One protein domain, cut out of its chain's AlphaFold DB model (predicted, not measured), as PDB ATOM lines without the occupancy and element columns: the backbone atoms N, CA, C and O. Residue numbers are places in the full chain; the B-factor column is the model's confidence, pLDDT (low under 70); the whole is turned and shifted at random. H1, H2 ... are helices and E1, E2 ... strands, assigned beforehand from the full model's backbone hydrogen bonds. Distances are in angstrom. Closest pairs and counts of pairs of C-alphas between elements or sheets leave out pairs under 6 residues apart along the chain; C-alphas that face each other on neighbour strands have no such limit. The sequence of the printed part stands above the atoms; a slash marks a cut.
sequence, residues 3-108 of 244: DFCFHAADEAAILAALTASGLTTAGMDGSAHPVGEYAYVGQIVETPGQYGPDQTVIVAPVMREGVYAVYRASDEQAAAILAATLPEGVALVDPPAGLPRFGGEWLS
ATOM      1  N   ASP A   3      16.291   1.367 -18.300       88.81
ATOM      2  CA  ASP A   3      17.136   0.551 -17.427       88.81
ATOM      3  C   ASP A   3      17.397   1.319 -16.115       88.81
ATOM      4  O   ASP A   3      17.795   2.487 -16.132       88.81
ATOM      5  N   PHE A   4      17.164   0.655 -14.980       88.31
ATOM      6  CA  PHE A   4      17.374   1.178 -13.627       88.31
ATOM      7  C   PHE A   4      18.487   0.401 -12.930       88.31
ATOM      8  O   PHE A   4      18.535  -0.825 -13.040       88.31
ATOM      9  N   CYS A   5      19.349   1.088 -12.178       91.19
ATOM     10  CA  CYS A   5      20.322   0.437 -11.305       91.19
ATOM     11  C   CYS A   5      19.925   0.626  -9.839       91.19
ATOM     12  O   CYS A   5      19.952   1.738  -9.316       91.19
ATOM     13  N   PHE A   6      19.555  -0.471  -9.185       92.31
ATOM     14  CA  PHE A   6      19.323  -0.515  -7.747       92.31
ATOM     15  C   PHE A   6      20.617  -0.873  -7.025       92.31
ATOM     16  O   PHE A   6      21.371  -1.723  -7.499       92.31
ATOM     17  N   HIS A   7      20.838  -0.272  -5.862       93.81
ATOM     18  CA  HIS A   7      21.881  -0.639  -4.909       93.81
ATOM     19  C   HIS A   7      21.263  -0.874  -3.534       93.81
ATOM     20  O   HIS A   7      20.405  -0.102  -3.103       93.81
ATOM     21  N   ALA A   8      21.685  -1.945  -2.869       96.00
ATOM     22  CA  ALA A   8      21.286  -2.264  -1.502       96.00
ATOM     23  C   ALA A   8      22.351  -3.114  -0.792       96.00
ATOM     24  O   ALA A   8      23.345  -3.521  -1.396       96.00
ATOM     25  N   ALA A   9      22.141  -3.413   0.492       95.44
ATOM     26  CA  ALA A   9      23.028  -4.299   1.251       95.44
ATOM     27  C   ALA A   9      23.015  -5.750   0.725       95.44
ATOM     28  O   ALA A   9      24.061  -6.400   0.693       95.44
ATOM     29  N   ASP A  10      21.855  -6.236   0.277       95.88
ATOM     30  CA  ASP A  10      21.660  -7.579  -0.269       95.88
ATOM     31  C   ASP A  10      20.555  -7.618  -1.345       95.88
ATOM     32  O   ASP A  10      19.833  -6.647  -1.577       95.88
ATOM     33  N   GLU A  11      20.439  -8.756  -2.034       93.94
ATOM     34  CA  GLU A  11      19.435  -8.979  -3.084       93.94
ATOM     35  C   GLU A  11      17.994  -8.987  -2.546       93.94
ATOM     36  O   GLU A  11      17.068  -8.572  -3.245       93.94
ATOM     37  N   ALA A  12      17.791  -9.414  -1.295       92.44
ATOM     38  CA  ALA A  12      16.463  -9.514  -0.700       92.44
ATOM     39  C   ALA A  12      15.839  -8.124  -0.507       92.44
ATOM     40  O   ALA A  12      14.647  -7.940  -0.757       92.44
ATOM     41  N   ALA A  13      16.653  -7.134  -0.134       93.50
ATOM     42  CA  ALA A  13      16.241  -5.739  -0.033       93.50
ATOM     43  C   ALA A  13      15.788  -5.165  -1.389       93.50
ATOM     44  O   ALA A  13      14.759  -4.490  -1.461       93.50
ATOM     45  N   ILE A  14      16.497  -5.482  -2.479       92.88
ATOM     46  CA  ILE A  14      16.107  -5.061  -3.837       92.88
ATOM     47  C   ILE A  14      14.778  -5.709  -4.234       92.88
ATOM     48  O   ILE A  14      13.873  -5.022  -4.714       92.88
ATOM     49  N   LEU A  15      14.623  -7.014  -3.996       91.81
ATOM     50  CA  LEU A  15      13.378  -7.719  -4.291       91.81
ATOM     51  C   LEU A  15      12.201  -7.141  -3.494       91.81
ATOM     52  O   LEU A  15      11.135  -6.916  -4.063       91.81
ATOM     53  N   ALA A  16      12.403  -6.826  -2.211       89.31
ATOM     54  CA  ALA A  16      11.391  -6.183  -1.378       89.31
ATOM     55  C   ALA A  16      10.972  -4.809  -1.930       89.31
ATOM     56  O   ALA A  16       9.783  -4.488  -1.922       89.31
ATOM     57  N   ALA A  17      11.914  -4.022  -2.463       88.19
ATOM     58  CA  ALA A  17      11.616  -2.746  -3.112       88.19
ATOM     59  C   ALA A  17      10.773  -2.918  -4.384       88.19
ATOM     60  O   ALA A  17       9.797  -2.189  -4.589       88.19
ATOM     61  N   LEU A  18      11.092  -3.913  -5.218       90.00
ATOM     62  CA  LEU A  18      10.267  -4.245  -6.382       90.00
ATOM     63  C   LEU A  18       8.871  -4.722  -5.966       90.00
ATOM     64  O   LEU A  18       7.885  -4.289  -6.559       90.00
ATOM     65  N   THR A  19       8.756  -5.550  -4.925       89.56
ATOM     66  CA  THR A  19       7.455  -5.990  -4.396       89.56
ATOM     67  C   THR A  19       6.627  -4.819  -3.886       89.56
ATOM     68  O   THR A  19       5.448  -4.723  -4.222       89.56
ATOM     69  N   ALA A  20       7.232  -3.895  -3.134       82.75
ATOM     70  CA  ALA A  20       6.570  -2.677  -2.666       82.75
ATOM     71  C   ALA A  20       6.078  -1.795  -3.825       82.75
ATOM     72  O   ALA A  20       5.068  -1.108  -3.697       82.75
ATOM     73  N   SER A  21       6.752  -1.873  -4.975       82.94
ATOM     74  CA  SER A  21       6.376  -1.184  -6.214       82.94
ATOM     75  C   SER A  21       5.323  -1.946  -7.036       82.94
ATOM     76  O   SER A  21       4.976  -1.519  -8.134       82.94
ATOM     77  N   GLY A  22       4.833  -3.098  -6.558       87.44
ATOM     78  CA  GLY A  22       3.912  -3.970  -7.297       87.44
ATOM     79  C   GLY A  22       4.557  -4.691  -8.486       87.44
ATOM     80  O   GLY A  22       3.860  -5.217  -9.350       87.44
ATOM     81  N   LEU A  23       5.888  -4.728  -8.544       87.81
ATOM     82  CA  LEU A  23       6.671  -5.262  -9.660       87.81
ATOM     83  C   LEU A  23       7.151  -6.686  -9.410       87.81
ATOM     84  O   LEU A  23       8.151  -7.111  -9.985       87.81
ATOM     85  N   THR A  24       6.425  -7.438  -8.586       89.62
ATOM     86  CA  THR A  24       6.660  -8.868  -8.405       89.62
ATOM     87  C   THR A  24       5.390  -9.684  -8.596       89.62
ATOM     88  O   THR A  24       4.311  -9.269  -8.182       89.62
ATOM     89  N   THR A  25       5.525 -10.870  -9.176       86.69
ATOM     90  CA  THR A  25       4.498 -11.912  -9.224       86.69
ATOM     91  C   THR A  25       4.826 -13.023  -8.233       86.69
ATOM     92  O   THR A  25       5.980 -13.217  -7.852       86.69
ATOM     93  N   ALA A  26       3.806 -13.762  -7.798       84.69
ATOM     94  CA  ALA A  26       4.019 -14.969  -7.009       84.69
ATOM     95  C   ALA A  26       4.411 -16.136  -7.931       84.69
ATOM     96  O   ALA A  26       3.695 -16.452  -8.886       84.69
ATOM     97  N   GLY A  27       5.534 -16.783  -7.633       82.81
ATOM     98  CA  GLY A  27       5.947 -18.057  -8.201       82.81
ATOM     99  C   GLY A  27       5.037 -19.200  -7.759       82.81
ATOM    100  O   GLY A  27       4.229 -19.070  -6.837       82.81
ATOM    101  N   MET A  28       5.174 -20.358  -8.410       77.50
ATOM    102  CA  MET A  28       4.377 -21.549  -8.071       77.50
ATOM    103  C   MET A  28       4.641 -22.068  -6.650       77.50
ATOM    104  O   MET A  28       3.794 -22.752  -6.081       77.50
ATOM    105  N   ASP A  29       5.798 -21.742  -6.080       86.00
ATOM    106  CA  ASP A  29       6.190 -22.048  -4.702       86.00
ATOM    107  C   ASP A  29       5.805 -20.942  -3.699       86.00
ATOM    108  O   ASP A  29       6.088 -21.062  -2.508       86.00
ATOM    109  N   GLY A  30       5.146 -19.877  -4.164       84.94
ATOM    110  CA  GLY A  30       4.780 -18.710  -3.364       84.94
ATOM    111  C   GLY A  30       5.905 -17.690  -3.172       84.94
ATOM    112  O   GLY A  30       5.682 -16.691  -2.487       84.94
ATOM    113  N   SER A  31       7.089 -17.897  -3.758       84.62
ATOM    114  CA  SER A  31       8.166 -16.904  -3.729       84.62
ATOM    115  C   SER A  31       7.851 -15.709  -4.636       84.62
ATOM    116  O   SER A  31       7.127 -15.834  -5.620       84.62
ATOM    117  N   ALA A  32       8.343 -14.519  -4.293       83.69
ATOM    118  CA  ALA A  32       8.166 -13.338  -5.133       83.69
ATOM    119  C   ALA A  32       9.223 -13.328  -6.246       83.69
ATOM    120  O   ALA A  32      10.419 -13.413  -5.972       83.69
ATOM    121  N   HIS A  33       8.793 -13.175  -7.494       84.12
ATOM    122  CA  HIS A  33       9.672 -12.991  -8.645       84.12
ATOM    123  C   HIS A  33       9.406 -11.641  -9.299       84.12
ATOM    124  O   HIS A  33       8.248 -11.241  -9.371       84.12
ATOM    125  N   PRO A  34      10.422 -10.939  -9.817       85.12
ATOM    126  CA  PRO A  34      10.204  -9.712 -10.569       85.12
ATOM    127  C   PRO A  34       9.289  -9.955 -11.775       85.12
ATOM    128  O   PRO A  34       9.420 -10.956 -12.475       85.12
ATOM    129  N   VAL A  35       8.368  -9.026 -12.033       84.56
ATOM    130  CA  VAL A  35       7.511  -9.033 -13.235       84.56
ATOM    131  C   VAL A  35       8.348  -8.730 -14.488       84.56
ATOM    132  O   VAL A  35       7.987  -9.142 -15.588       84.56
ATOM    133  N   GLY A  36       9.445  -7.982 -14.336       78.81
ATOM    134  CA  GLY A  36      10.396  -7.654 -15.401       78.81
ATOM    135  C   GLY A  36      11.644  -8.534 -15.413       78.81
ATOM    136  O   GLY A  36      11.751  -9.532 -14.704       78.81
ATOM    137  N   GLU A  37      12.610  -8.141 -16.240       83.00
ATOM    138  CA  GLU A  37      13.865  -8.868 -16.416       83.00
ATOM    139  C   GLU A  37      14.982  -8.194 -15.613       83.00
ATOM    140  O   GLU A  37      15.303  -7.017 -15.823       83.00
ATOM    141  N   TYR A  38      15.608  -8.955 -14.713       84.75
ATOM    142  CA  TYR A  38      16.925  -8.588 -14.216       84.75
ATOM    143  C   TYR A  38      17.950  -8.856 -15.309       84.75
ATOM    144  O   TYR A  38      18.258 -10.005 -15.620       84.75
ATOM    145  N   ALA A  39      18.520  -7.791 -15.856       85.56
ATOM    146  CA  ALA A  39      19.656  -7.918 -16.756       85.56
ATOM    147  C   ALA A  39      20.937  -8.289 -15.981       85.56
ATOM    148  O   ALA A  39      21.847  -8.915 -16.525       85.56
ATOM    149  N   TYR A  40      21.004  -7.920 -14.698       90.19
ATOM    150  CA  TYR A  40      22.099  -8.244 -13.789       90.19
ATOM    151  C   TYR A  40      21.628  -8.179 -12.333       90.19
ATOM    152  O   TYR A  40      20.878  -7.269 -11.991       90.19
ATOM    153  N   VAL A  41      22.123  -9.080 -11.479       92.75
ATOM    154  CA  VAL A  41      22.063  -8.967 -10.012       92.75
ATOM    155  C   VAL A  41      23.365  -9.517  -9.439       92.75
ATOM    156  O   VAL A  41      23.772 -10.624  -9.790       92.75
ATOM    157  N   GLY A  42      24.039  -8.756  -8.579       93.62
ATOM    158  CA  GLY A  42      25.227  -9.241  -7.882       93.62
ATOM    159  C   GLY A  42      26.170  -8.152  -7.384       93.62
ATOM    160  O   GLY A  42      25.880  -6.957  -7.438       93.62
ATOM    161  N   GLN A  43      27.318  -8.595  -6.873       92.19
ATOM    162  CA  GLN A  43      28.413  -7.714  -6.481       92.19
ATOM    163  C   GLN A  43      29.274  -7.341  -7.684       92.19
ATOM    164  O   GLN A  43      29.588  -8.177  -8.536       92.19
ATOM    165  N   ILE A  44      29.736  -6.096  -7.701       91.75
ATOM    166  CA  ILE A  44      30.539  -5.551  -8.794       91.75
ATOM    167  C   ILE A  44      32.000  -5.523  -8.375       91.75
ATOM    168  O   ILE A  44      32.326  -5.137  -7.257       91.75
ATOM    169  N   VAL A  45      32.891  -5.913  -9.282       90.44
ATOM    170  CA  VAL A  45      34.334  -5.804  -9.063       90.44
ATOM    171  C   VAL A  45      34.733  -4.329  -9.122       90.44
ATOM    172  O   VAL A  45      34.579  -3.685 -10.155       90.44
ATOM    173  N   GLU A  46      35.263  -3.799  -8.024       88.50
ATOM    174  CA  GLU A  46      35.814  -2.444  -7.954       88.50
ATOM    175  C   GLU A  46      37.263  -2.412  -8.448       88.50
ATOM    176  O   GLU A  46      37.624  -1.582  -9.279       88.50
ATOM    177  N   THR A  47      38.090  -3.346  -7.972       89.25
ATOM    178  CA  THR A  47      39.469  -3.525  -8.445       89.25
ATOM    179  C   THR A  47      39.649  -4.958  -8.938       89.25
ATOM    180  O   THR A  47      39.439  -5.886  -8.152       89.25
ATOM    181  N   PRO A  48      40.039  -5.175 -10.210       90.00
ATOM    182  CA  PRO A  48      40.289  -6.512 -10.731       90.00
ATOM    183  C   PRO A  48      41.366  -7.244  -9.933       90.00
ATOM    184  O   PRO A  48      42.386  -6.662  -9.560       90.00
ATOM    185  N   GLY A  49      41.158  -8.541  -9.716       91.44
ATOM    186  CA  GLY A  49      42.189  -9.405  -9.161       91.44
ATOM    187  C   GLY A  49      43.352  -9.586 -10.137       91.44
ATOM    188  O   GLY A  49      43.197  -9.452 -11.354       91.44
ATOM    189  N   GLN A  50      44.521  -9.919  -9.606       95.19
ATOM    190  CA  GLN A  50      45.674 -10.340 -10.396       95.19
ATOM    191  C   GLN A  50      45.809 -11.853 -10.301       95.19
ATOM    192  O   GLN A  50      45.814 -12.407  -9.199       95.19
ATOM    193  N   TYR A  51      45.941 -12.507 -11.451       95.12
ATOM    194  CA  TYR A  51      46.012 -13.960 -11.553       95.12
ATOM    195  C   TYR A  51      47.319 -14.381 -12.218       95.12
ATOM    196  O   TYR A  51      47.761 -13.764 -13.190       95.12
ATOM    197  N   GLY A  52      47.937 -15.429 -11.682       93.50
ATOM    198  CA  GLY A  52      49.098 -16.075 -12.276       93.50
ATOM    199  C   GLY A  52      48.750 -16.842 -13.558       93.50
ATOM    200  O   GLY A  52      47.575 -17.034 -13.881       93.50
ATOM    201  N   PRO A  53      49.765 -17.320 -14.300       92.38
ATOM    202  CA  PRO A  53      49.567 -18.086 -15.535       92.38
ATOM    203  C   PRO A  53      48.817 -19.414 -15.329       92.38
ATOM    204  O   PRO A  53      48.262 -19.960 -16.277       92.38
ATOM    205  N   ASP A  54      48.773 -19.921 -14.100       95.38
ATOM    206  CA  ASP A  54      48.035 -21.109 -13.661       95.38
ATOM    207  C   ASP A  54      46.679 -20.772 -13.009       95.38
ATOM    208  O   ASP A  54      46.076 -21.621 -12.358       95.38
ATOM    209  N   GLN A  55      46.197 -19.534 -13.176       90.19
ATOM    210  CA  GLN A  55      44.990 -18.989 -12.544       90.19
ATOM    211  C   GLN A  55      45.053 -18.893 -11.011       90.19
ATOM    212  O   GLN A  55      44.030 -18.643 -10.370       90.19
ATOM    213  N   THR A  56      46.232 -19.033 -10.399       93.50
ATOM    214  CA  THR A  56      46.378 -18.756  -8.966       93.50
ATOM    215  C   THR A  56      46.123 -17.282  -8.675       93.50
ATOM    216  O   THR A  56      46.558 -16.394  -9.410       93.50
ATOM    217  N   VAL A  57      45.387 -17.004  -7.599       93.19
ATOM    218  CA  VAL A  57      45.093 -15.631  -7.175       93.19
ATOM    219  C   VAL A  57      46.350 -15.035  -6.542       93.19
ATOM    220  O   VAL A  57      46.759 -15.457  -5.464       93.19
ATOM    221  N   ILE A  58      46.951 -14.046  -7.203       96.25
ATOM    222  CA  ILE A  58      48.080 -13.266  -6.674       96.25
ATOM    223  C   ILE A  58      47.541 -12.129  -5.805       96.25
ATOM    224  O   ILE A  58      48.000 -11.914  -4.685       96.25
ATOM    225  N   VAL A  59      46.535 -11.419  -6.318       96.38
ATOM    226  CA  VAL A  59      45.790 -10.382  -5.598       96.38
ATOM    227  C   VAL A  59      44.311 -10.652  -5.823       96.38
ATOM    228  O   VAL A  59      43.876 -10.746  -6.970       96.38
ATOM    229  N   ALA A  60      43.540 -10.808  -4.749       93.19
ATOM    230  CA  ALA A  60      42.102 -11.023  -4.862       93.19
ATOM    231  C   ALA A  60      41.406  -9.774  -5.431       93.19
ATOM    232  O   ALA A  60      41.839  -8.656  -5.135       93.19
ATOM    233  N   PRO A  61      40.337  -9.933  -6.233       93.75
ATOM    234  CA  PRO A  61      39.525  -8.797  -6.637       93.75
ATOM    235  C   PRO A  61      38.918  -8.124  -5.403       93.75
ATOM    236  O   PRO A  61      38.470  -8.795  -4.472       93.75
ATOM    237  N   VAL A  62      38.885  -6.795  -5.414       93.69
ATOM    238  CA  VAL A  62      38.137  -6.018  -4.423       93.69
ATOM    239  C   VAL A  62      36.735  -5.831  -4.970       93.69
ATOM    240  O   VAL A  62      36.566  -5.299  -6.070       93.69
ATOM    241  N   MET A  63      35.742  -6.298  -4.220       93.06
ATOM    242  CA  MET A  63      34.334  -6.133  -4.565       93.06
ATOM    243  C   MET A  63      33.817  -4.827  -3.976       93.06
ATOM    244  O   MET A  63      34.132  -4.488  -2.836       93.06
ATOM    245  N   ARG A  64      32.999  -4.123  -4.750       92.06
ATOM    246  CA  ARG A  64      32.266  -2.949  -4.293       92.06
ATOM    247  C   ARG A  64      31.246  -3.370  -3.240       92.06
ATOM    248  O   ARG A  64      30.656  -4.444  -3.345       92.06
ATOM    249  N   GLU A  65      31.031  -2.518  -2.246       93.75
ATOM    250  CA  GLU A  65      30.102  -2.810  -1.155       93.75
ATOM    251  C   GLU A  65      28.646  -2.921  -1.642       93.75
ATOM    252  O   GLU A  65      28.182  -2.124  -2.467       93.75
ATOM    253  N   GLY A  66      27.926  -3.900  -1.085       94.81
ATOM    254  CA  GLY A  66      26.520  -4.172  -1.372       94.81
ATOM    255  C   GLY A  66      26.279  -4.977  -2.650       94.81
ATOM    256  O   GLY A  66      27.195  -5.520  -3.269       94.81
ATOM    257  N   VAL A  67      25.010  -5.067  -3.028       95.69
ATOM    258  CA  VAL A  67      24.511  -5.737  -4.228       95.69
ATOM    259  C   VAL A  67      23.912  -4.694  -5.157       95.69
ATOM    260  O   VAL A  67      23.245  -3.757  -4.718       95.69
ATOM    261  N   TYR A  68      24.156  -4.870  -6.450       93.88
ATOM    262  CA  TYR A  68      23.604  -4.038  -7.503       93.88
ATOM    263  C   TYR A  68      22.693  -4.882  -8.383       93.88
ATOM    264  O   TYR A  68      23.040  -6.014  -8.728       93.88
ATOM    265  N   ALA A  69      21.559  -4.322  -8.788       93.31
ATOM    266  CA  ALA A  69      20.674  -4.943  -9.760       93.31
ATOM    267  C   ALA A  69      20.394  -3.987 -10.913       93.31
ATOM    268  O   ALA A  69      20.079  -2.819 -10.691       93.31
ATOM    269  N   VAL A  70      20.487  -4.488 -12.143       91.25
ATOM    270  CA  VAL A  70      20.019  -3.777 -13.331       91.25
ATOM    271  C   VAL A  70      18.658  -4.336 -13.696       91.25
ATOM    272  O   VAL A  70      18.545  -5.487 -14.122       91.25
ATOM    273  N   TYR A  71      17.634  -3.514 -13.518       90.69
ATOM    274  CA  TYR A  71      16.258  -3.864 -13.816       90.69
ATOM    275  C   TYR A  71      15.807  -3.159 -15.088       90.69
ATOM    276  O   TYR A  71      15.867  -1.931 -15.192       90.69
ATOM    277  N   ARG A  72      15.335  -3.946 -16.051       89.94
ATOM    278  CA  ARG A  72      14.806  -3.442 -17.311       89.94
ATOM    279  C   ARG A  72      13.293  -3.299 -17.219       89.94
ATOM    280  O   ARG A  72      12.575  -4.291 -17.111       89.94
ATOM    281  N   ALA A  73      12.819  -2.063 -17.312       88.19
ATOM    282  CA  ALA A  73      11.422  -1.705 -17.128       88.19
ATOM    283  C   ALA A  73      10.750  -1.278 -18.445       88.19
ATOM    284  O   ALA A  73      11.324  -0.533 -19.252       88.19
ATOM    285  N   SER A  74       9.500  -1.702 -18.645       89.38
ATOM    286  CA  SER A  74       8.569  -1.022 -19.554       89.38
ATOM    287  C   SER A  74       8.253   0.388 -19.049       89.38
ATOM    288  O   SER A  74       8.595   0.741 -17.923       89.38
ATOM    289  N   ASP A  75       7.588   1.212 -19.857       83.06
ATOM    290  CA  ASP A  75       7.270   2.584 -19.446       83.06
ATOM    291  C   ASP A  75       6.291   2.613 -18.253       83.06
ATOM    292  O   ASP A  75       6.444   3.433 -17.349       83.06
ATOM    293  N   GLU A  76       5.355   1.659 -18.191       85.75
ATOM    294  CA  GLU A  76       4.446   1.469 -17.051       85.75
ATOM    295  C   GLU A  76       5.200   1.029 -15.788       85.75
ATOM    296  O   GLU A  76       5.004   1.585 -14.709       85.75
ATOM    297  N   GLN A  77       6.126   0.076 -15.921       88.50
ATOM    298  CA  GLN A  77       6.953  -0.374 -14.802       88.50
ATOM    299  C   GLN A  77       7.902   0.729 -14.324       88.50
ATOM    300  O   GLN A  77       8.110   0.880 -13.127       88.50
ATOM    301  N   ALA A  78       8.456   1.522 -15.241       85.06
ATOM    302  CA  ALA A  78       9.304   2.658 -14.915       85.06
ATOM    303  C   ALA A  78       8.526   3.697 -14.101       85.06
ATOM    304  O   ALA A  78       9.031   4.172 -13.090       85.06
ATOM    305  N   ALA A  79       7.285   4.000 -14.495       80.88
ATOM    306  CA  ALA A  79       6.408   4.871 -13.720       80.88
ATOM    307  C   ALA A  79       6.137   4.303 -12.315       80.88
ATOM    308  O   ALA A  79       6.197   5.050 -11.342       80.88
ATOM    309  N   ALA A  80       5.919   2.989 -12.188       85.12
ATOM    310  CA  ALA A  80       5.736   2.336 -10.891       85.12
ATOM    311  C   ALA A  80       6.990   2.411  -9.998       85.12
ATOM    312  O   ALA A  80       6.867   2.753  -8.826       85.12
ATOM    313  N   ILE A  81       8.191   2.165 -10.543       85.69
ATOM    314  CA  ILE A  81       9.468   2.303  -9.810       85.69
ATOM    315  C   ILE A  81       9.645   3.734  -9.306       85.69
ATOM    316  O   ILE A  81       9.995   3.954  -8.152       85.69
ATOM    317  N   LEU A  82       9.410   4.708 -10.183       82.31
ATOM    318  CA  LEU A  82       9.604   6.125  -9.898       82.31
ATOM    319  C   LEU A  82       8.579   6.675  -8.894       82.31
ATOM    320  O   LEU A  82       8.891   7.595  -8.143       82.31
ATOM    321  N   ALA A  83       7.370   6.112  -8.860       76.31
ATOM    322  CA  ALA A  83       6.335   6.474  -7.895       76.31
ATOM    323  C   ALA A  83       6.483   5.758  -6.540       76.31
ATOM    324  O   ALA A  83       5.846   6.158  -5.563       76.31
ATOM    325  N   ALA A  84       7.282   4.692  -6.464       81.50
ATOM    326  CA  ALA A  84       7.420   3.901  -5.254       81.50
ATOM    327  C   ALA A  84       8.292   4.599  -4.203       81.50
ATOM    328  O   ALA A  84       9.344   5.171  -4.491       81.50
ATOM    329  N   THR A  85       7.883   4.484  -2.938       80.38
ATOM    330  CA  THR A  85       8.776   4.780  -1.815       80.38
ATOM    331  C   THR A  85       9.706   3.590  -1.624       80.38
ATOM    332  O   THR A  85       9.261   2.511  -1.229       80.38
ATOM    333  N   LEU A  86      10.988   3.775  -1.931       83.12
ATOM    334  CA  LEU A  86      11.978   2.718  -1.759       83.12
ATOM    335  C   LEU A  86      12.199   2.436  -0.261       83.12
ATOM    336  O   LEU A  86      12.244   3.381   0.532       83.12
ATOM    337  N   PRO A  87      12.334   1.160   0.144       86.50
ATOM    338  CA  PRO A  87      12.699   0.802   1.509       86.50
ATOM    339  C   PRO A  87      14.026   1.435   1.939       86.50
ATOM    340  O   PRO A  87      14.909   1.685   1.115       86.50
ATOM    341  N   GLU A  88      14.193   1.637   3.247       84.44
ATOM    342  CA  GLU A  88      15.461   2.103   3.810       84.44
ATOM    343  C   GLU A  88      16.617   1.181   3.383       84.44
ATOM    344  O   GLU A  88      16.506  -0.045   3.429       84.44
ATOM    345  N   GLY A  89      17.727   1.779   2.943       87.81
ATOM    346  CA  GLY A  89      18.896   1.044   2.460       87.81
ATOM    347  C   GLY A  89      18.820   0.584   1.000       87.81
ATOM    348  O   GLY A  89      19.775  -0.036   0.538       87.81
ATOM    349  N   VAL A  90      17.744   0.900   0.268       91.19
ATOM    350  CA  VAL A  90      17.649   0.691  -1.185       91.19
ATOM    351  C   VAL A  90      17.685   2.036  -1.904       91.19
ATOM    352  O   VAL A  90      16.903   2.936  -1.600       91.19
ATOM    353  N   ALA A  91      18.568   2.172  -2.890       89.69
ATOM    354  CA  ALA A  91      18.710   3.391  -3.676       89.69
ATOM    355  C   ALA A  91      18.732   3.103  -5.179       89.69
ATOM    356  O   ALA A  91      19.280   2.095  -5.624       89.69
ATOM    357  N   LEU A  92      18.185   4.033  -5.963       88.75
ATOM    358  CA  LEU A  92      18.479   4.131  -7.390       88.75
ATOM    359  C   LEU A  92      19.785   4.906  -7.557       88.75
ATOM    360  O   LEU A  92      19.902   6.046  -7.105       88.75
ATOM    361  N   VAL A  93      20.769   4.281  -8.191       87.62
ATOM    362  CA  VAL A  93      22.112   4.837  -8.369       87.62
ATOM    363  C   VAL A  93      22.490   4.868  -9.839       87.62
ATOM    364  O   VAL A  93      21.896   4.188 -10.673       87.62
ATOM    365  N   ASP A  94      23.524   5.635 -10.161       84.75
ATOM    366  CA  ASP A  94      24.145   5.539 -11.476       84.75
ATOM    367  C   ASP A  94      24.893   4.207 -11.573       84.75
ATOM    368  O   ASP A  94      25.554   3.817 -10.603       84.75
ATOM    369  N   PRO A  95      24.828   3.500 -12.715       85.00
ATOM    370  CA  PRO A  95      25.525   2.233 -12.867       85.00
ATOM    371  C   PRO A  95      27.038   2.461 -12.707       85.00
ATOM    372  O   PRO A  95      27.639   3.161 -13.533       85.00
ATOM    373  N   PRO A  96      27.691   1.896 -11.673       85.69
ATOM    374  CA  PRO A  96      29.135   2.022 -11.522       85.69
ATOM    375  C   PRO A  96      29.891   1.409 -12.709       85.69
ATOM    376  O   PRO A  96      29.401   0.538 -13.436       85.69
ATOM    377  N   ALA A  97      31.135   1.857 -12.886       81.19
ATOM    378  CA  ALA A  97      32.038   1.273 -13.869       81.19
ATOM    379  C   ALA A  97      32.179  -0.245 -13.644       81.19
ATOM    380  O   ALA A  97      32.281  -0.702 -12.509       81.19
ATOM    381  N   GLY A  98      32.186  -1.015 -14.735       76.50
ATOM    382  CA  GLY A  98      32.263  -2.480 -14.692       76.50
ATOM    383  C   GLY A  98      30.915  -3.199 -14.805       76.50
ATOM    384  O   GLY A  98      30.912  -4.399 -15.069       76.50
ATOM    385  N   LEU A  99      29.779  -2.495 -14.698       82.25
ATOM    386  CA  LEU A  99      28.480  -3.079 -15.049       82.25
ATOM    387  C   LEU A  99      28.354  -3.303 -16.559       82.25
ATOM    388  O   LEU A  99      28.700  -2.409 -17.344       82.25
ATOM    389  N   PRO A 100      27.806  -4.454 -16.993       72.50
ATOM    390  CA  PRO A 100      27.451  -4.639 -18.389       72.50
ATOM    391  C   PRO A 100      26.396  -3.604 -18.799       72.50
ATOM    392  O   PRO A 100      25.446  -3.323 -18.067       72.50
ATOM    393  N   ARG A 101      26.562  -3.017 -19.988       70.75
ATOM    394  CA  ARG A 101      25.555  -2.132 -20.580       70.75
ATOM    395  C   ARG A 101      24.619  -2.968 -21.433       70.75
ATOM    396  O   ARG A 101      25.074  -3.634 -22.356       70.75
ATOM    397  N   PHE A 102      23.321  -2.891 -21.166       74.12
ATOM    398  CA  PHE A 102      22.334  -3.743 -21.833       74.12
ATOM    399  C   PHE A 102      21.589  -3.047 -22.985       74.12
ATOM    400  O   PHE A 102      20.697  -3.644 -23.583       74.12
ATOM    401  N   GLY A 103      21.954  -1.809 -23.334       66.56
ATOM    402  CA  GLY A 103      21.433  -1.096 -24.508       66.56
ATOM    403  C   GLY A 103      20.095  -0.368 -24.321       66.56
ATOM    404  O   GLY A 103      19.585   0.161 -25.304       66.56
ATOM    405  N   GLY A 104      19.528  -0.326 -23.109       65.75
ATOM    406  CA  GLY A 104      18.405   0.557 -22.784       65.75
ATOM    407  C   GLY A 104      18.860   1.987 -22.481       65.75
ATOM    408  O   GLY A 104      20.052   2.252 -22.290       65.75
ATOM    409  N   GLU A 105      17.901   2.914 -22.452       75.75
ATOM    410  CA  GLU A 105      18.127   4.262 -21.931       75.75
ATOM    411  C   GLU A 105      18.299   4.165 -20.412       75.75
ATOM    412  O   GLU A 105      17.410   3.681 -19.707       75.75
ATOM    413  N   TRP A 106      19.476   4.560 -19.929       72.19
ATOM    414  CA  TRP A 106      19.776   4.581 -18.504       72.19
ATOM    415  C   TRP A 106      19.151   5.817 -17.894       72.19
ATOM    416  O   TRP A 106      19.489   6.924 -18.300       72.19
ATOM    417  N   LEU A 107      18.293   5.624 -16.899       66.00
ATOM    418  CA  LEU A 107      17.927   6.716 -16.014       66.00
ATOM    419  C   LEU A 107      18.897   6.704 -14.839       66.00
ATOM    420  O   LEU A 107      18.850   5.815 -13.987       66.00
ATOM    421  N   SER A 108      19.790   7.691 -14.816       66.12
ATOM    422  CA  SER A 108      20.567   8.014 -13.617       66.12
ATOM    423  C   SER A 108      19.636   8.340 -12.448       66.12
ATOM    424  O   SER A 108      18.501   8.777 -12.655       66.12
TER     425      SER A 108
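Overview. This is residues 3 to 108 of the 244 residues of an uncharacterized protein of Desulfovibrio sp. DV (UniProt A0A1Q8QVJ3). A small three-stranded sheet, E1, E7 and E4, has H1 packed over one face and H2 near one end, while a long, thin two-stranded arm of residues 43 to 66, holding E5 and E6, sticks out from the other end and makes the length. The small hairpin E2 and E3 packs by H1, and the last stretch, residues 84 to 108, has no named element; in it residues 91 to 92 pair, antiparallel, with residues 6 to 7 of E1. The 106 printed residues hold, in chain order, E1, H1, E2, E3, E4, E5, E6, E7 and H2; the sheet order is E1, E7, E4, antiparallel. The class is mixed, helices and strands, with under half of the residues, 50 of 106, in named elements. The whole is only just loose, close to compact, with a radius of gyration of the C-alphas of 15.8 A and spans of 48 by 33 by 25 A.

Arrangement. The inner strand E7, residues 67 to 73, has two antiparallel neighbours, the edge strands E1, residues 3 to 8, at 153 degrees, and E4, residues 37 to 42, at 171 degrees. N 6 and O 69 are 2.8 A apart, and N 70 and O 40 also 2.8 A, both within hydrogen-bond range. H1, residues 11 to 20, is on this sheet at a height of 9.1 A, over E1 and, only just, over E7, with 3 C-alphas falling on it. It runs slantwise to the strands, at 46 degrees to E1 on the local plane; its closest C-alphas to E7 are those of Glu 11 and Val 67, 6.1 A apart. H2, residues 75 to 83, is also on the sheet, in two layers, helices on one face of a sheet. H1 and H2 are close but not clearly touching, about perpendicular at 81 degrees; their closest C-alphas are those of Leu 18 and Ile 81, 7.4 A apart. In both helices every O i to N i+4 pair is within hydrogen-bond range. E2, residues 24 to 26, and E3, residues 32 to 34, form an antiparallel hairpin, with N 25 and O 33 2.8 A apart, within hydrogen-bond range. The closest C-alphas of H1 and E3 are those of Leu 18 and Pro 34, 6.9 A apart. E4 runs on into E5, residues 45 to 47, across a break of 2 residues, at 42 degrees. E5 and E6, residues 57 to 59, are apart and pair with no named strand, but short antiparallel pairings join residues 45 to 47 with 62 to 63, and 50 to 51 with 57 to 59.

Along the chain. E1 begins at C-alpha 3, (17.136, 0.551, -17.427), and is 16.7 A long; E7 is 18.8 A, E4 14.2 A, H1 14.3 A and H2 12.2 A. H2 ends at C-alpha 83, (6.335, 6.474, -7.895).

Size, cuts and confidence. The C-alphas of Asp 54 and Ala 83 are farthest apart, 50.3 A. The printed part has no cut and no long link. Residues 103 to 104 and 107 to 108 have pLDDT under 70.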